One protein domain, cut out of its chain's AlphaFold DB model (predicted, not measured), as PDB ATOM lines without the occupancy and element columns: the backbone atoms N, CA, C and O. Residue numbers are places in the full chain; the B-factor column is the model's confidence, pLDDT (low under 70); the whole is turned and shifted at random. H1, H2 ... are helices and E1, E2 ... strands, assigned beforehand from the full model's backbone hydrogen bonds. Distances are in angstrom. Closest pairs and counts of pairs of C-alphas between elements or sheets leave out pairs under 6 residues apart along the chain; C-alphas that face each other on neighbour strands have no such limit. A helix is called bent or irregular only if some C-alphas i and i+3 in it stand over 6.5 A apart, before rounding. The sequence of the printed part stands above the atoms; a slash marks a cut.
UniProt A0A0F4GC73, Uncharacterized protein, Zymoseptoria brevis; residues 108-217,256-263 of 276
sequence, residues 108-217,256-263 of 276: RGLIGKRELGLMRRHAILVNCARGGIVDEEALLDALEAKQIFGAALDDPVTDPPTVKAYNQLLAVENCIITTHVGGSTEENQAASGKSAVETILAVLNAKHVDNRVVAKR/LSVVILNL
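Overview. This is residues 108 to 217 and 256 to 263 of the 276 residues of an uncharacterized protein of Zymoseptoria brevis (UniProt A0A0F4GC73). A small compact body, with the three-stranded sheet E1 E2 E3 and the helices H1, H2 and H3, bears one long arm: residues 184 to 217, with H4 and E4, stick out free. Past a cut, residues 260 to 261 are back at the body and pair with residues 124 to 125 of E1, at one edge of its sheet. The printed part has 118 residues, with four named helices and four named strands in the order H1 E1 H2 E2 H3 E3 H4 E4; the sheet runs E1 E2 E3, all parallel, and the class is mixed, helices and strands. The whole is only just extended, close to loose, with a radius of gyration of the C-alphas of 20.7 A; it spans 69 by 31 by 30 A, and the arm makes the length.

Arrangement. Start at H1, residues 113 to 118, which touches H2, residues 136 to 144, at a steep tilt of 50 degrees; their closest C-alphas, of Lys 113 and Ala 138, are 5.1 A apart. Look next at E1, residues 124 to 127, parallel to its neighbour E2, residues 150 to 154, with N 125 and O 150 at 3.0 A. E3, residues 175 to 178, is parallel to E2 on its other side, with N 176 and O 151 at 2.9 A. H2 is on the sheet but only grazes it, and so does H3, residues 163 to 171. H2 and H3 are close but not clearly touching, the closest C-alphas being those of Leu 140 and Leu 169, 6.1 A apart. E1, H2, E2 and E2, H3, E3 are strand-helix-strand units, two parallel neighbour strands with a helix between, each with a right-handed crossover. H4, residues 186 to 204, and E4, residues 212 to 214, are apart; E4 pairs with no named strand. In H1, H2 and H4 every O i to N i+4 pair is within hydrogen-bond range, in H3 3 of 5.

Along the chain. Find C-alpha 113 at (168.115, 138.993, 78.298), where H1 begins its 8.9 A. E1 measures 10.0 A, H2 12.2 A, E2 14.0 A, H3 10.3 A and E3 10.3 A. H3 is irregular: C-alphas 165 and 168 are 8.2 A apart. From C-alpha 186 at (160.414, 167.887, 99.998) H4 runs 26.6 A; E4, 5.8 A, ends at C-alpha 214, (122.650, 164.307, 81.858).

Size, cuts and confidence. The C-alphas farthest apart, of Ala 145 and Arg 217, are 70.1 A apart. Residues 218 to 255 are not printed, and C-alphas 217 and 256 are 45.7 A apart across this cut. No link between named elements is long. The mean pLDDT of the printed part is 75.0, and it is under 70 at residue 183, residues 186 to 217 and residues 256 to 263.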
ATOM      1  N   ARG A 108     156.154 145.445  80.210       81.31
ATOM      2  CA  ARG A 108     156.630 144.319  81.014       81.31
ATOM      3  C   ARG A 108     157.685 143.520  80.252       81.31
ATOM      4  O   ARG A 108     157.412 143.022  79.164       81.31
ATOM      5  N   GLY A 109     158.866 143.374  80.847       83.75
ATOM      6  CA  GLY A 109     159.992 142.658  80.252       83.75
ATOM      7  C   GLY A 109     160.553 143.324  78.995       83.75
ATOM      8  O   GLY A 109     161.193 142.645  78.197       83.75
ATOM      9  N   LEU A 110     160.314 144.629  78.797       88.81
ATOM     10  CA  LEU A 110     160.859 145.381  77.664       88.81
ATOM     11  C   LEU A 110     162.387 145.272  77.605       88.81
ATOM     12  O   LEU A 110     162.947 145.169  76.518       88.81
ATOM     13  N   ILE A 111     163.045 145.307  78.766       92.06
ATOM     14  CA  ILE A 111     164.481 145.064  78.895       92.06
ATOM     15  C   ILE A 111     164.677 143.660  79.463       92.06
ATOM     16  O   ILE A 111     164.685 143.468  80.679       92.06
ATOM     17  N   GLY A 112     164.816 142.681  78.570       93.62
ATOM     18  CA  GLY A 112     165.098 141.292  78.906       93.62
ATOM     19  C   GLY A 112     166.535 140.888  78.579       93.62
ATOM     20  O   GLY A 112     167.406 141.710  78.277       93.62
ATOM     21  N   LYS A 113     166.792 139.575  78.586       94.69
ATOM     22  CA  LYS A 113     168.115 138.993  78.298       94.69
ATOM     23  C   LYS A 113     168.716 139.471  76.972       94.69
ATOM     24  O   LYS A 113     169.926 139.684  76.891       94.69
ATOM     25  N   ARG A 114     167.885 139.643  75.936       94.94
ATOM     26  CA  ARG A 114     168.327 140.118  74.617       94.94
ATOM     27  C   ARG A 114     168.842 141.551  74.700       94.94
ATOM     28  O   ARG A 114     169.964 141.805  74.277       94.94
ATOM     29  N   GLU A 115     168.055 142.464  75.261       94.50
ATOM     30  CA  GLU A 115     168.388 143.892  75.357       94.50
ATOM     31  C   GLU A 115     169.622 144.101  76.225       94.50
ATOM     32  O   GLU A 115     170.533 144.826  75.829       94.50
ATOM     33  N   LEU A 116     169.692 143.401  77.360       94.50
ATOM     34  CA  LEU A 116     170.875 143.364  78.217       94.50
ATOM     35  C   LEU A 116     172.103 142.846  77.450       94.50
ATOM     36  O   LEU A 116     173.210 143.339  77.659       94.50
ATOM     37  N   GLY A 117     171.923 141.875  76.547       92.62
ATOM     38  CA  GLY A 117     172.953 141.325  75.649       92.62
ATOM     39  C   GLY A 117     173.520 142.326  74.650       92.62
ATOM     40  O   GLY A 117     174.682 142.225  74.262       92.62
ATOM     41  N   LEU A 118     172.709 143.304  74.254       93.12
ATOM     42  CA  LEU A 118     173.101 144.366  73.328       93.12
ATOM     43  C   LEU A 118     173.809 145.532  74.033       93.12
ATOM     44  O   LEU A 118     174.397 146.388  73.368       93.12
ATOM     45  N   MET A 119     173.769 145.586  75.368       93.06
ATOM     46  CA  MET A 119     174.419 146.645  76.133       93.06
ATOM     47  C   MET A 119     175.942 146.516  76.090       93.06
ATOM     48  O   MET A 119     176.520 145.430  76.033       93.06
ATOM     49  N   ARG A 120     176.632 147.658  76.156       91.81
ATOM     50  CA  ARG A 120     178.091 147.667  76.303       91.81
ATOM     51  C   ARG A 120     178.474 147.141  77.686       91.81
ATOM     52  O   ARG A 120     177.816 147.458  78.670       91.81
ATOM     53  N   ARG A 121     179.632 146.479  77.786       91.50
ATOM     54  CA  ARG A 121     180.176 145.974  79.066       91.50
ATOM     55  C   ARG A 121     180.300 147.023  80.168       91.50
ATOM     56  O   ARG A 121     180.232 146.687  81.340       91.50
ATOM     57  N   HIS A 122     180.492 148.286  79.796       92.25
ATOM     58  CA  HIS A 122     180.622 149.403  80.729       92.25
ATOM     59  C   HIS A 122     179.292 150.156  80.971       92.25
ATOM     60  O   HIS A 122     179.311 151.284  81.462       92.25
ATOM     61  N   ALA A 123     178.150 149.619  80.528       93.75
ATOM     62  CA  ALA A 123     176.851 150.278  80.659       93.75
ATOM     63  C   ALA A 123     176.318 150.203  82.096       93.75
ATOM     64  O   ALA A 123     176.529 149.205  82.784       93.75
ATOM     65  N   ILE A 124     175.598 151.247  82.512       92.31
ATOM     66  CA  ILE A 124     174.839 151.281  83.766       92.31
ATOM     67  C   ILE A 124     173.362 151.401  83.405       92.31
ATOM     68  O   ILE A 124     172.977 152.337  82.700       92.31
ATOM     69  N   LEU A 125     172.556 150.451  83.876       93.12
ATOM     70  CA  LEU A 125     171.106 150.463  83.694       93.12
ATOM     71  C   LEU A 125     170.438 151.150  84.888       93.12
ATOM     72  O   LEU A 125     170.611 150.709  86.015       93.12
ATOM     73  N   VAL A 126     169.642 152.191  84.654       92.19
ATOM     74  CA  VAL A 126     168.836 152.827  85.706       92.19
ATOM     75  C   VAL A 126     167.363 152.701  85.340       92.19
ATOM     76  O   VAL A 126     166.964 153.191  84.285       92.19
ATOM     77  N   ASN A 127     166.563 152.065  86.194       89.12
ATOM     78  CA  ASN A 127     165.105 152.051  86.090       89.12
ATOM     79  C   ASN A 127     164.504 152.751  87.308       89.12
ATOM     80  O   ASN A 127     164.524 152.189  88.395       89.12
ATOM     81  N   CYS A 128     163.964 153.954  87.110       83.25
ATOM     82  CA  CYS A 128     163.198 154.690  88.122       83.25
ATOM     83  C   CYS A 128     161.768 154.973  87.647       83.25
ATOM     84  O   CYS A 128     161.201 156.021  87.949       83.25
ATOM     85  N   ALA A 129     161.243 154.107  86.781       78.62
ATOM     86  CA  ALA A 129     159.947 154.297  86.154       78.62
ATOM     87  C   ALA A 129     158.881 153.442  86.836       78.62
ATOM     88  O   ALA A 129     158.034 153.968  87.550       78.62
ATOM     89  N   ARG A 130     158.919 152.131  86.578       82.56
ATOM     90  CA  ARG A 130     157.979 151.145  87.115       82.56
ATOM     91  C   ARG A 130     158.638 149.775  87.265       82.56
ATOM     92  O   ARG A 130     159.472 149.381  86.435       82.56
ATOM     93  N   GLY A 131     158.180 149.022  88.259       84.38
ATOM     94  CA  GLY A 131     158.520 147.611  88.425       84.38
ATOM     95  C   GLY A 131     158.118 146.773  87.213       84.38
ATOM     96  O   GLY A 131     157.052 146.947  86.620       84.38
ATOM     97  N   GLY A 132     158.987 145.844  86.818       85.44
ATOM     98  CA  GLY A 132     158.719 144.881  85.745       85.44
ATOM     99  C   GLY A 132     159.013 145.358  84.328       85.44
ATOM    100  O   GLY A 132     158.871 144.558  83.409       85.44
ATOM    101  N   ILE A 133     159.462 146.602  84.126       88.69
ATOM    102  CA  ILE A 133     160.014 147.042  82.829       88.69
ATOM    103  C   ILE A 133     161.293 146.268  82.492       88.69
ATOM    104  O   ILE A 133     161.506 145.856  81.350       88.69
ATOM    105  N   VAL A 134     162.139 146.079  83.503       91.62
ATOM    106  CA  VAL A 134     163.329 145.236  83.427       91.62
ATOM    107  C   VAL A 134     162.964 143.853  83.945       91.62
ATOM    108  O   VAL A 134     162.340 143.728  84.999       91.62
ATOM    109  N   ASP A 135     163.346 142.821  83.201       93.94
ATOM    110  CA  ASP A 135     163.342 141.452  83.704       93.94
ATOM    111  C   ASP A 135     164.453 141.321  84.757       93.94
ATOM    112  O   ASP A 135     165.642 141.311  84.435       93.94
ATOM    113  N   GLU A 136     164.060 141.303  86.031       94.00
ATOM    114  CA  GLU A 136     164.973 141.304  87.179       94.00
ATOM    115  C   GLU A 136     165.800 140.009  87.280       94.00
ATOM    116  O   GLU A 136     166.937 140.061  87.750       94.00
ATOM    117  N   GLU A 137     165.288 138.875  86.780       94.94
ATOM    118  CA  GLU A 137     166.048 137.618  86.708       94.94
ATOM    119  C   GLU A 137     167.123 137.710  85.617       94.94
ATOM    120  O   GLU A 137     168.297 137.427  85.861       94.94
ATOM    121  N   ALA A 138     166.759 138.200  84.428       96.38
ATOM    122  CA  ALA A 138     167.731 138.417  83.355       96.38
ATOM    123  C   ALA A 138     168.779 139.484  83.718       96.38
ATOM    124  O   ALA A 138     169.931 139.403  83.282       96.38
ATOM    125  N   LEU A 139     168.391 140.491  84.507       96.44
ATOM    126  CA  LEU A 139     169.302 141.506  85.026       96.44
ATOM    127  C   LEU A 139     170.317 140.904  85.999       96.44
ATOM    128  O   LEU A 139     171.505 141.208  85.880       96.44
ATOM    129  N   LEU A 140     169.866 140.057  86.927       96.50
ATOM    130  CA  LEU A 140     170.746 139.335  87.842       96.50
ATOM    131  C   LEU A 140     171.788 138.526  87.058       96.50
ATOM    132  O   LEU A 140     172.985 138.735  87.260       96.50
ATOM    133  N   ASP A 141     171.344 137.714  86.093       96.88
ATOM    134  CA  ASP A 141     172.224 136.942  85.206       96.88
ATOM    135  C   ASP A 141     173.270 137.839  84.514       96.88
ATOM    136  O   ASP A 141     174.461 137.521  84.462       96.88
ATOM    137  N   ALA A 142     172.840 138.983  83.967       96.81
ATOM    138  CA  ALA A 142     173.715 139.908  83.250       96.81
ATOM    139  C   ALA A 142     174.753 140.580  84.168       96.81
ATOM    140  O   ALA A 142     175.890 140.820  83.743       96.81
ATOM    141  N   LEU A 143     174.383 140.883  85.412       96.50
ATOM    142  CA  LEU A 143     175.282 141.466  86.404       96.50
ATOM    143  C   LEU A 143     176.297 140.437  86.911       96.50
ATOM    144  O   LEU A 143     177.496 140.728  86.922       96.50
ATOM    145  N   GLU A 144     175.853 139.223  87.245       95.56
ATOM    146  CA  GLU A 144     176.730 138.127  87.672       95.56
ATOM    147  C   GLU A 144     177.735 137.748  86.575       95.56
ATOM    148  O   GLU A 144     178.930 137.575  86.835       95.56
ATOM    149  N   ALA A 145     177.286 137.719  85.315       95.56
ATOM    150  CA  ALA A 145     178.138 137.477  84.152       95.56
ATOM    151  C   ALA A 145     179.053 138.665  83.783       95.56
ATOM    152  O   ALA A 145     179.847 138.559  82.840       95.56
ATOM    153  N   LYS A 146     178.959 139.803  84.492       94.44
ATOM    154  CA  LYS A 146     179.677 141.058  84.188       94.44
ATOM    155  C   LYS A 146     179.481 141.503  82.735       94.44
ATOM    156  O   LYS A 146     180.413 141.943  82.050       94.44
ATOM    157  N   GLN A 147     178.260 141.321  82.241       95.38
ATOM    158  CA  GLN A 147     177.842 141.717  80.903       95.38
ATOM    159  C   GLN A 147     177.568 143.220  80.821       95.38
ATOM    160  O   GLN A 147     177.771 143.813  79.765       95.38
ATOM    161  N   ILE A 148     177.179 143.829  81.941       95.88
ATOM    162  CA  ILE A 148     177.066 145.277  82.143       95.88
ATOM    163  C   ILE A 148     177.843 145.688  83.401       95.88
ATOM    164  O   ILE A 148     178.208 144.842  84.219       95.88
ATOM    165  N   PHE A 149     178.106 146.987  83.559       95.88
ATOM    166  CA  PHE A 149     178.883 147.503  84.687       95.88
ATOM    167  C   PHE A 149     178.086 147.527  85.983       95.88
ATOM    168  O   PHE A 149     178.670 147.325  87.039       95.88
ATOM    169  N   GLY A 150     176.781 147.786  85.923       94.62
ATOM    170  CA  GLY A 150     175.940 147.864  87.111       94.62
ATOM    171  C   GLY A 150     174.508 148.271  86.804       94.62
ATOM    172  O   GLY A 150     174.168 148.571  85.654       94.62
ATOM    173  N   ALA A 151     173.678 148.297  87.842       95.69
ATOM    174  CA  ALA A 151     172.288 148.710  87.733       95.69
ATOM    175  C   ALA A 151     171.780 149.462  88.970       95.69
ATOM    176  O   ALA A 151     172.294 149.293  90.074       95.69
ATOM    177  N   ALA A 152     170.751 150.283  88.778       93.25
ATOM    178  CA  ALA A 152     169.981 150.911  89.841       93.25
ATOM    179  C   ALA A 152     168.479 150.758  89.557       93.25
ATOM    180  O   ALA A 152     168.023 151.103  88.465       93.25
ATOM    181  N   LEU A 153     167.725 150.245  90.529       90.62
ATOM    182  CA  LEU A 153     166.279 150.044  90.447       90.62
ATOM    183  C   LEU A 153     165.574 150.855  91.543       90.62
ATOM    184  O   LEU A 153     165.863 150.681  92.724       90.62
ATOM    185  N   ASP A 154     164.630 151.701  91.150       85.81
ATOM    186  CA  ASP A 154     163.660 152.357  92.024       85.81
ATOM    187  C   ASP A 154     162.263 151.942  91.550       85.81
ATOM    188  O   ASP A 154     161.979 152.074  90.359       85.81
ATOM    189  N   ASP A 155     161.435 151.420  92.464       83.19
ATOM    190  CA  ASP A 155     160.177 150.690  92.183       83.19
ATOM    191  C   ASP A 155     160.401 149.269  91.610       83.19
ATOM    192  O   ASP A 155     160.199 149.030  90.419       83.19
ATOM    193  N   PRO A 156     160.891 148.309  92.417       83.81
ATOM    194  CA  PRO A 156     161.103 146.931  91.973       83.81
ATOM    195  C   PRO A 156     159.775 146.155  91.835       83.81
ATOM    196  O   PRO A 156     158.761 146.538  92.410       83.81
ATOM    197  N   VAL A 157     159.757 145.038  91.090       85.06
ATOM    198  CA  VAL A 157     158.527 144.263  90.779       85.06
ATOM    199  C   VAL A 157     157.689 143.929  92.018       85.06
ATOM    200  O   VAL A 157     156.459 143.951  91.952       85.06
ATOM    201  N   THR A 158     158.338 143.575  93.130       81.94
ATOM    202  CA  THR A 158     157.658 143.391  94.416       81.94
ATOM    203  C   THR A 158     157.823 144.649  95.264       81.94
ATOM    204  O   THR A 158     158.916 144.898  95.771       81.94
ATOM    205  N   ASP A 159     156.727 145.382  95.476       74.00
ATOM    206  CA  ASP A 159     156.659 146.590  96.308       74.00
ATOM    207  C   ASP A 159     155.628 146.392  97.450       74.00
ATOM    208  O   ASP A 159     154.458 146.111  97.166       74.00
ATOM    209  N   PRO A 160     156.023 146.457  98.744       73.75
ATOM    210  CA  PRO A 160     157.365 146.752  99.250       73.75
ATOM    211  C   PRO A 160     158.360 145.608  99.009       73.75
ATOM    212  O   PRO A 160     158.019 144.436  99.220       73.75
ATOM    213  N   PRO A 161     159.618 145.914  98.634       79.19
ATOM    214  CA  PRO A 161     160.625 144.887  98.437       79.19
ATOM    215  C   PRO A 161     160.954 144.208  99.763       79.19
ATOM    216  O   PRO A 161     161.109 144.843 100.807       79.19
ATOM    217  N   THR A 162     161.096 142.887  99.718       84.19
ATOM    218  CA  THR A 162     161.530 142.102 100.875       84.19
ATOM    219  C   THR A 162     162.951 141.606 100.664       84.19
ATOM    220  O   THR A 162     163.330 141.243  99.550       84.19
ATOM    221  N   VAL A 163     163.722 141.500 101.751       83.81
ATOM    222  CA  VAL A 163     165.074 140.913 101.709       83.81
ATOM    223  C   VAL A 163     165.044 139.518 101.089       83.81
ATOM    224  O   VAL A 163     165.950 139.160 100.354       83.81
ATOM    225  N   LYS A 164     163.990 138.732 101.341       86.88
ATOM    226  CA  LYS A 164     163.844 137.391 100.766       86.88
ATOM    227  C   LYS A 164     163.655 137.421  99.248       86.88
ATOM    228  O   LYS A 164     164.234 136.578  98.578       86.88
ATOM    229  N   ALA A 165     162.838 138.339  98.733       83.06
ATOM    230  CA  ALA A 165     162.573 138.445  97.298       83.06
ATOM    231  C   ALA A 165     163.801 138.938  96.518       83.06
ATOM    232  O   ALA A 165     164.001 138.525  95.385       83.06
ATOM    233  N   TYR A 166     164.634 139.774  97.144       88.44
ATOM    234  CA  TYR A 166     165.754 140.448  96.482       88.44
ATOM    235  C   TYR A 166     167.138 140.018  96.975       88.44
ATOM    236  O   TYR A 166     168.122 140.660  96.630       88.44
ATOM    237  N   ASN A 167     167.255 138.952  97.773       89.75
ATOM    238  CA  ASN A 167     168.520 138.560  98.411       89.75
ATOM    239  C   ASN A 167     169.684 138.402  97.419       89.75
ATOM    240  O   ASN A 167     170.805 138.768  97.751       89.75
ATOM    241  N   GLN A 168     169.417 137.868  96.226       92.44
ATOM    242  CA  GLN A 168     170.416 137.668  95.180       92.44
ATOM    243  C   GLN A 168     170.862 139.000  94.575       92.44
ATOM    244  O   GLN A 168     172.049 139.302  94.594       92.44
ATOM    245  N   LEU A 169     169.926 139.845  94.133       89.62
ATOM    246  CA  LEU A 169     170.256 141.171  93.596       89.62
ATOM    247  C   LEU A 169     170.908 142.089  94.642       89.62
ATOM    248  O   LEU A 169     171.812 142.844  94.308       89.62
ATOM    249  N   LEU A 170     170.510 141.994  95.914       88.69
ATOM    250  CA  LEU A 170     171.139 142.726  97.021       88.69
ATOM    251  C   LEU A 170     172.555 142.228  97.345       88.69
ATOM    252  O   LEU A 170     173.318 142.953  97.978       88.69
ATOM    253  N   ALA A 171     172.908 141.000  96.949       90.19
ATOM    254  CA  ALA A 171     174.257 140.459  97.116       90.19
ATOM    255  C   ALA A 171     175.219 140.899  95.998       90.19
ATOM    256  O   ALA A 171     176.432 140.735  96.131       90.19
ATOM    257  N   VAL A 172     174.697 141.461  94.906       92.75
ATOM    258  CA  VAL A 172     175.486 141.972  93.784       92.75
ATOM    259  C   VAL A 172     175.997 143.378  94.118       92.75
ATOM    260  O   VAL A 172     175.225 144.328  94.201       92.75
ATOM    261  N   GLU A 173     177.316 143.534  94.275       90.44
ATOM    262  CA  GLU A 173     177.947 144.793  94.726       90.44
ATOM    263  C   GLU A 173     177.672 146.003  93.816       90.44
ATOM    264  O   GLU A 173     177.686 147.147  94.265       90.44
ATOM    265  N   ASN A 174     177.439 145.762  92.525       92.81
ATOM    266  CA  ASN A 174     177.185 146.776  91.504       92.81
ATOM    267  C   ASN A 174     175.689 146.945  91.176       92.81
ATOM    268  O   ASN A 174     175.356 147.444  90.098       92.81
ATOM    269  N   CYS A 175     174.795 146.552  92.089       93.81
ATOM    270  CA  CYS A 175     173.359 146.787  91.990       93.81
ATOM    271  C   CYS A 175     172.849 147.605  93.183       93.81
ATOM    272  O   CYS A 175     173.100 147.266  94.337       93.81
ATOM    273  N   ILE A 176     172.097 148.672  92.913       91.75
ATOM    274  CA  ILE A 176     171.425 149.483  93.936       91.75
ATOM    275  C   ILE A 176     169.918 149.306  93.779       91.75
ATOM    276  O   ILE A 176     169.399 149.396  92.670       91.75
ATOM    277  N   ILE A 177     169.208 149.075  94.883       88.94
ATOM    278  CA  ILE A 177     167.745 148.993  94.896       88.94
ATOM    279  C   ILE A 177     167.207 149.949  95.957       88.94
ATOM    280  O   ILE A 177     167.660 149.921  97.103       88.94
ATOM    281  N   THR A 178     166.237 150.779  95.583       85.38
ATOM    282  CA  THR A 178     165.532 151.698  96.482       85.38
ATOM    283  C   THR A 178     164.034 151.401  96.527       85.38
ATOM    284  O   THR A 178     163.455 150.828  95.605       85.38
ATOM    285  N   THR A 179     163.390 151.761  97.639       82.00
ATOM    286  CA  THR A 179     161.978 151.453  97.923       82.00
ATOM    287  C   THR A 179     161.033 152.507  97.341       82.00
ATOM    288  O   THR A 179     160.318 153.164  98.097       82.00
ATOM    289  N   HIS A 180     161.080 152.709  96.021       78.56
ATOM    290  CA  HIS A 180     160.180 153.614  95.290       78.56
ATOM    291  C   HIS A 180     160.188 155.046  95.859       78.56
ATOM    292  O   HIS A 180     159.165 155.626  96.226       78.56
ATOM    293  N   VAL A 181     161.387 155.614  95.990       76.00
ATOM    294  CA  VAL A 181     161.622 156.900  96.668       76.00
ATOM    295  C   VAL A 181     161.947 158.042  95.710       76.00
ATOM    296  O   VAL A 181     162.128 159.169  96.169       76.00
ATOM    297  N   GLY A 182     162.006 157.803  94.398       71.56
ATOM    298  CA  GLY A 182     162.401 158.807  93.406       71.56
ATOM    299  C   GLY A 182     161.532 160.069  93.403       71.56
ATOM    300  O   GLY A 182     162.023 161.149  93.079       71.56
ATOM    301  N   GLY A 183     160.264 159.959  93.812       66.50
ATOM    302  CA  GLY A 183     159.342 161.090  93.977       66.50
ATOM    303  C   GLY A 183     159.274 161.676  95.394       66.50
ATOM    304  O   GLY A 183     158.590 162.680  95.600       66.50
ATOM    305  N   SER A 184     159.957 161.079  96.370       70.94
ATOM    306  CA  SER A 184     159.833 161.391  97.801       70.94
ATOM    307  C   SER A 184     160.728 162.560  98.235       70.94
ATOM    308  O   SER A 184     161.436 162.466  99.236       70.94
ATOM    309  N   THR A 185     160.717 163.666  97.483       71.44
ATOM    310  CA  THR A 185     161.469 164.894  97.811       71.44
ATOM    311  C   THR A 185     160.583 165.945  98.482       71.44
ATOM    312  O   THR A 185     159.374 165.991  98.242       71.44
ATOM    313  N   GLU A 186     161.166 166.823  99.309       65.00
ATOM    314  CA  GLU A 186     160.414 167.887  99.998       65.00
ATOM    315  C   GLU A 186     159.685 168.809  99.012       65.00
ATOM    316  O   GLU A 186     158.527 169.166  99.228       65.00
ATOM    317  N   GLU A 187     160.321 169.150  97.892       67.56
ATOM    318  CA  GLU A 187     159.752 170.013  96.857       67.56
ATOM    319  C   GLU A 187     158.556 169.358  96.163       67.56
ATOM    320  O   GLU A 187     157.542 170.020  95.924       67.56
ATOM    321  N   ASN A 188     158.650 168.058  95.857       57.91
ATOM    322  CA  ASN A 188     157.573 167.327  95.198       57.91
ATOM    323  C   ASN A 188     156.382 167.117  96.144       57.91
ATOM    324  O   ASN A 188     155.228 167.275  95.737       57.91
ATOM    325  N   GLN A 189     156.651 166.867  97.428       55.25
ATOM    326  CA  GLN A 189     155.623 166.803  98.466       55.25
ATOM    327  C   GLN A 189     154.947 168.163  98.676       55.25
ATOM    328  O   GLN A 189     153.720 168.232  98.778       55.25
ATOM    329  N   ALA A 190     155.707 169.263  98.668       55.97
ATOM    330  CA  ALA A 190     155.162 170.614  98.769       55.97
ATOM    331  C   ALA A 190     154.284 170.978  97.557       55.97
ATOM    332  O   ALA A 190     153.189 171.522  97.727       55.97
ATOM    333  N   ALA A 191     154.724 170.652  96.339       49.28
ATOM    334  CA  ALA A 191     153.961 170.891  95.114       49.28
ATOM    335  C   ALA A 191     152.675 170.049  95.053       49.28
ATOM    336  O   ALA A 191     151.604 170.579  94.748       49.28
ATOM    337  N   SER A 192     152.759 168.763  95.404       49.28
ATOM    338  CA  SER A 192     151.611 167.849  95.441       49.28
ATOM    339  C   SER A 192     150.609 168.251  96.522       49.28
ATOM    340  O   SER A 192     149.408 168.321  96.258       49.28
ATOM    341  N   GLY A 193     151.093 168.619  97.713       47.81
ATOM    342  CA  GLY A 193     150.264 169.145  98.796       47.81
ATOM    343  C   GLY A 193     149.546 170.436  98.401       47.81
ATOM    344  O   GLY A 193     148.342 170.567  98.625       47.81
ATOM    345  N   LYS A 194     150.243 171.365  97.733       56.28
ATOM    346  CA  LYS A 194     149.634 172.588  97.193       56.28
ATOM    347  C   LYS A 194     148.545 172.277  96.161       56.28
ATOM    348  O   LYS A 194     147.454 172.828  96.266       56.28
ATOM    349  N   SER A 195     148.809 171.371  95.219       42.62
ATOM    350  CA  SER A 195     147.842 170.945  94.196       42.62
ATOM    351  C   SER A 195     146.591 170.294  94.807       42.62
ATOM    352  O   SER A 195     145.459 170.605  94.421       42.62
ATOM    353  N   ALA A 196     146.768 169.445  95.826       43.47
ATOM    354  CA  ALA A 196     145.664 168.834  96.561       43.47
ATOM    355  C   ALA A 196     144.802 169.892  97.270       43.47
ATOM    356  O   ALA A 196     143.575 169.866  97.162       43.47
ATOM    357  N   VAL A 197     145.431 170.870  97.932       48.66
ATOM    358  CA  VAL A 197     144.731 171.992  98.581       48.66
ATOM    359  C   VAL A 197     143.977 172.844  97.558       48.66
ATOM    360  O   VAL A 197     142.812 173.167  97.778       48.66
ATOM    361  N   GLU A 198     144.592 173.175  96.423       51.75
ATOM    362  CA  GLU A 198     143.945 173.937  95.346       51.75
ATOM    363  C   GLU A 198     142.727 173.196  94.772       51.75
ATOM    364  O   GLU A 198     141.678 173.807  94.555       51.75
ATOM    365  N   THR A 199     142.828 171.875  94.613       43.06
ATOM    366  CA  THR A 199     141.727 171.012  94.160       43.06
ATOM    367  C   THR A 199     140.581 170.987  95.172       43.06
ATOM    368  O   THR A 199     139.422 171.187  94.804       43.06
ATOM    369  N   ILE A 200     140.890 170.821  96.461       44.50
ATOM    370  CA  ILE A 200     139.898 170.849  97.545       44.50
ATOM    371  C   ILE A 200     139.192 172.210  97.589       44.50
ATOM    372  O   ILE A 200     137.964 172.268  97.641       44.50
ATOM    373  N   LEU A 201     139.934 173.316  97.494       48.28
ATOM    374  CA  LEU A 201     139.359 174.661  97.464       48.28
ATOM    375  C   LEU A 201     138.489 174.896  96.221       48.28
ATOM    376  O   LEU A 201     137.477 175.592  96.314       48.28
ATOM    377  N   ALA A 202     138.840 174.332  95.065       51.28
ATOM    378  CA  ALA A 202     138.023 174.435  93.857       51.28
ATOM    379  C   ALA A 202     136.672 173.717  94.018       51.28
ATOM    380  O   ALA A 202     135.633 174.287  93.670       51.28
ATOM    381  N   VAL A 203     136.684 172.519  94.613       48.00
ATOM    382  CA  VAL A 203     135.483 171.724  94.907       48.00
ATOM    383  C   VAL A 203     134.602 172.411  95.955       48.00
ATOM    384  O   VAL A 203     133.400 172.568  95.739       48.00
ATOM    385  N   LEU A 204     135.189 172.886  97.059       45.56
ATOM    386  CA  LEU A 204     134.457 173.534  98.157       45.56
ATOM    387  C   LEU A 204     133.821 174.872  97.754       45.56
ATOM    388  O   LEU A 204     132.787 175.252  98.295       45.56
ATOM    389  N   ASN A 205     134.397 175.571  96.774       55.25
ATOM    390  CA  ASN A 205     133.856 176.834  96.266       55.25
ATOM    391  C   ASN A 205     132.800 176.656  95.159       55.25
ATOM    392  O   ASN A 205     132.450 177.635  94.497       55.25
ATOM    393  N   ALA A 206     132.309 175.429  94.933       49.06
ATOM    394  CA  ALA A 206     131.250 175.104  93.973       49.06
ATOM    395  C   ALA A 206     131.489 175.656  92.551       49.06
ATOM    396  O   ALA A 206     130.547 175.957  91.810       49.06
ATOM    397  N   LYS A 207     132.757 175.786  92.143       48.84
ATOM    398  CA  LYS A 207     133.102 176.128  90.761       48.84
ATOM    399  C   LYS A 207     132.940 174.866  89.909       48.84
ATOM    400  O   LYS A 207     133.552 173.858  90.216       48.84
ATOM    401  N   HIS A 208     132.057 174.957  88.908       45.94
ATOM    402  CA  HIS A 208     131.740 174.009  87.822       45.94
ATOM    403  C   HIS A 208     132.151 172.531  88.012       45.94
ATOM    404  O   HIS A 208     133.326 172.186  88.011       45.94
ATOM    405  N   VAL A 209     131.165 171.630  88.073       45.88
ATOM    406  CA  VAL A 209     131.406 170.176  88.088       45.88
ATOM    407  C   VAL A 209     131.420 169.664  86.644       45.88
ATOM    408  O   VAL A 209     130.360 169.580  86.022       45.88
ATOM    409  N   ASP A 210     132.602 169.329  86.121       46.97
ATOM    410  CA  ASP A 210     132.822 168.952  84.711       46.97
ATOM    411  C   ASP A 210     132.205 167.593  84.304       46.97
ATOM    412  O   ASP A 210     131.959 167.354  83.124       46.97
ATOM    413  N   ASN A 211     131.864 166.720  85.259       51.06
ATOM    414  CA  ASN A 211     131.490 165.318  84.999       51.06
ATOM    415  C   ASN A 211     129.966 165.055  84.929       51.06
ATOM    416  O   ASN A 211     129.456 164.075  85.481       51.06
ATOM    417  N   ARG A 212     129.201 165.941  84.279       57.31
ATOM    418  CA  ARG A 212     127.742 165.776  84.100       57.31
ATOM    419  C   ARG A 212     127.429 165.052  82.789       57.31
ATOM    420  O   ARG A 212     127.759 165.554  81.721       57.31
ATOM    421  N   VAL A 213     126.725 163.920  82.866       54.50
ATOM    422  CA  VAL A 213     126.327 163.126  81.686       54.50
ATOM    423  C   VAL A 213     124.916 163.501  81.212       54.50
ATOM    424  O   VAL A 213     124.668 163.621  80.012       54.50
ATOM    425  N   VAL A 214     123.996 163.775  82.145       55.94
ATOM    426  CA  VAL A 214     122.650 164.307  81.858       55.94
ATOM    427  C   VAL A 214     122.399 165.545  82.719       55.94
ATOM    428  O   VAL A 214     122.428 165.476  83.946       55.94
ATOM    429  N   ALA A 215     122.145 166.693  82.084       52.53
ATOM    430  CA  ALA A 215     121.808 167.937  82.777       52.53
ATOM    431  C   ALA A 215     120.298 168.017  83.080       52.53
ATOM    432  O   ALA A 215     119.487 167.890  82.161       52.53
ATOM    433  N   LYS A 216     119.922 168.313  84.338       41.00
ATOM    434  CA  LYS A 216     118.567 168.787  84.695       41.00
ATOM    435  C   LYS A 216     118.295 170.043  83.861       41.00
ATOM    436  O   LYS A 216     119.174 170.906  83.769       41.00
ATOM    437  N   ARG A 217     117.125 170.158  83.224       38.62
ATOM    438  CA  ARG A 217     116.755 171.368  82.470       38.62
ATOM    439  C   ARG A 217     116.572 172.529  83.453       38.62
ATOM    440  O   ARG A 217     115.472 172.781  83.923       38.62
ATOM    441  N   LEU A 256     158.886 157.697  82.285       37.19
ATOM    442  CA  LEU A 256     160.017 156.771  82.253       37.19
ATOM    443  C   LEU A 256     161.317 157.544  82.446       37.19
ATOM    444  O   LEU A 256     162.001 157.897  81.485       37.19
ATOM    445  N   SER A 257     161.717 157.727  83.697       40.81
ATOM    446  CA  SER A 257     163.120 158.005  84.013       40.81
ATOM    447  C   SER A 257     163.917 156.698  83.931       40.81
ATOM    448  O   SER A 257     164.417 156.188  84.929       40.81
ATOM    449  N   VAL A 258     163.996 156.111  82.734       39.62
ATOM    450  CA  VAL A 258     164.934 155.023  82.435       39.62
ATOM    451  C   VAL A 258     166.155 155.671  81.797       39.62
ATOM    452  O   VAL A 258     166.226 155.870  80.583       39.62
ATOM    453  N   VAL A 259     167.097 156.102  82.634       40.97
ATOM    454  CA  VAL A 259     168.343 156.716  82.166       40.97
ATOM    455  C   VAL A 259     169.334 155.599  81.880       40.97
ATOM    456  O   VAL A 259     170.041 155.130  82.768       40.97
ATOM    457  N   ILE A 260     169.401 155.165  80.623       44.66
ATOM    458  CA  ILE A 260     170.444 154.238  80.181       44.66
ATOM    459  C   ILE A 260     171.578 155.056  79.576       44.66
ATOM    460  O   ILE A 260     171.486 155.551  78.451       44.66
ATOM    461  N   LEU A 261     172.661 155.219  80.333       38.09
ATOM    462  CA  LEU A 261     173.853 155.902  79.839       38.09
ATOM    463  C   LEU A 261     174.496 155.043  78.730       38.09
ATOM    464  O   LEU A 261     175.095 154.007  79.012       38.09
ATOM    465  N   ASN A 262     174.399 155.514  77.479       39.78
ATOM    466  CA  ASN A 262     174.918 154.904  76.239       39.78
ATOM    467  C   ASN A 262     174.104 153.754  75.609       39.78
ATOM    468  O   ASN A 262     174.704 152.881  74.973       39.78
ATOM    469  N   LEU A 263     172.769 153.754  75.713       40.38
ATOM    470  CA  LEU A 263     171.937 152.896  74.858       40.38
ATOM    471  C   LEU A 263     171.443 153.644  73.619       40.38
ATOM    472  O   LEU A 263     170.877 154.730  73.724       40.38
TER     473      LEU A 263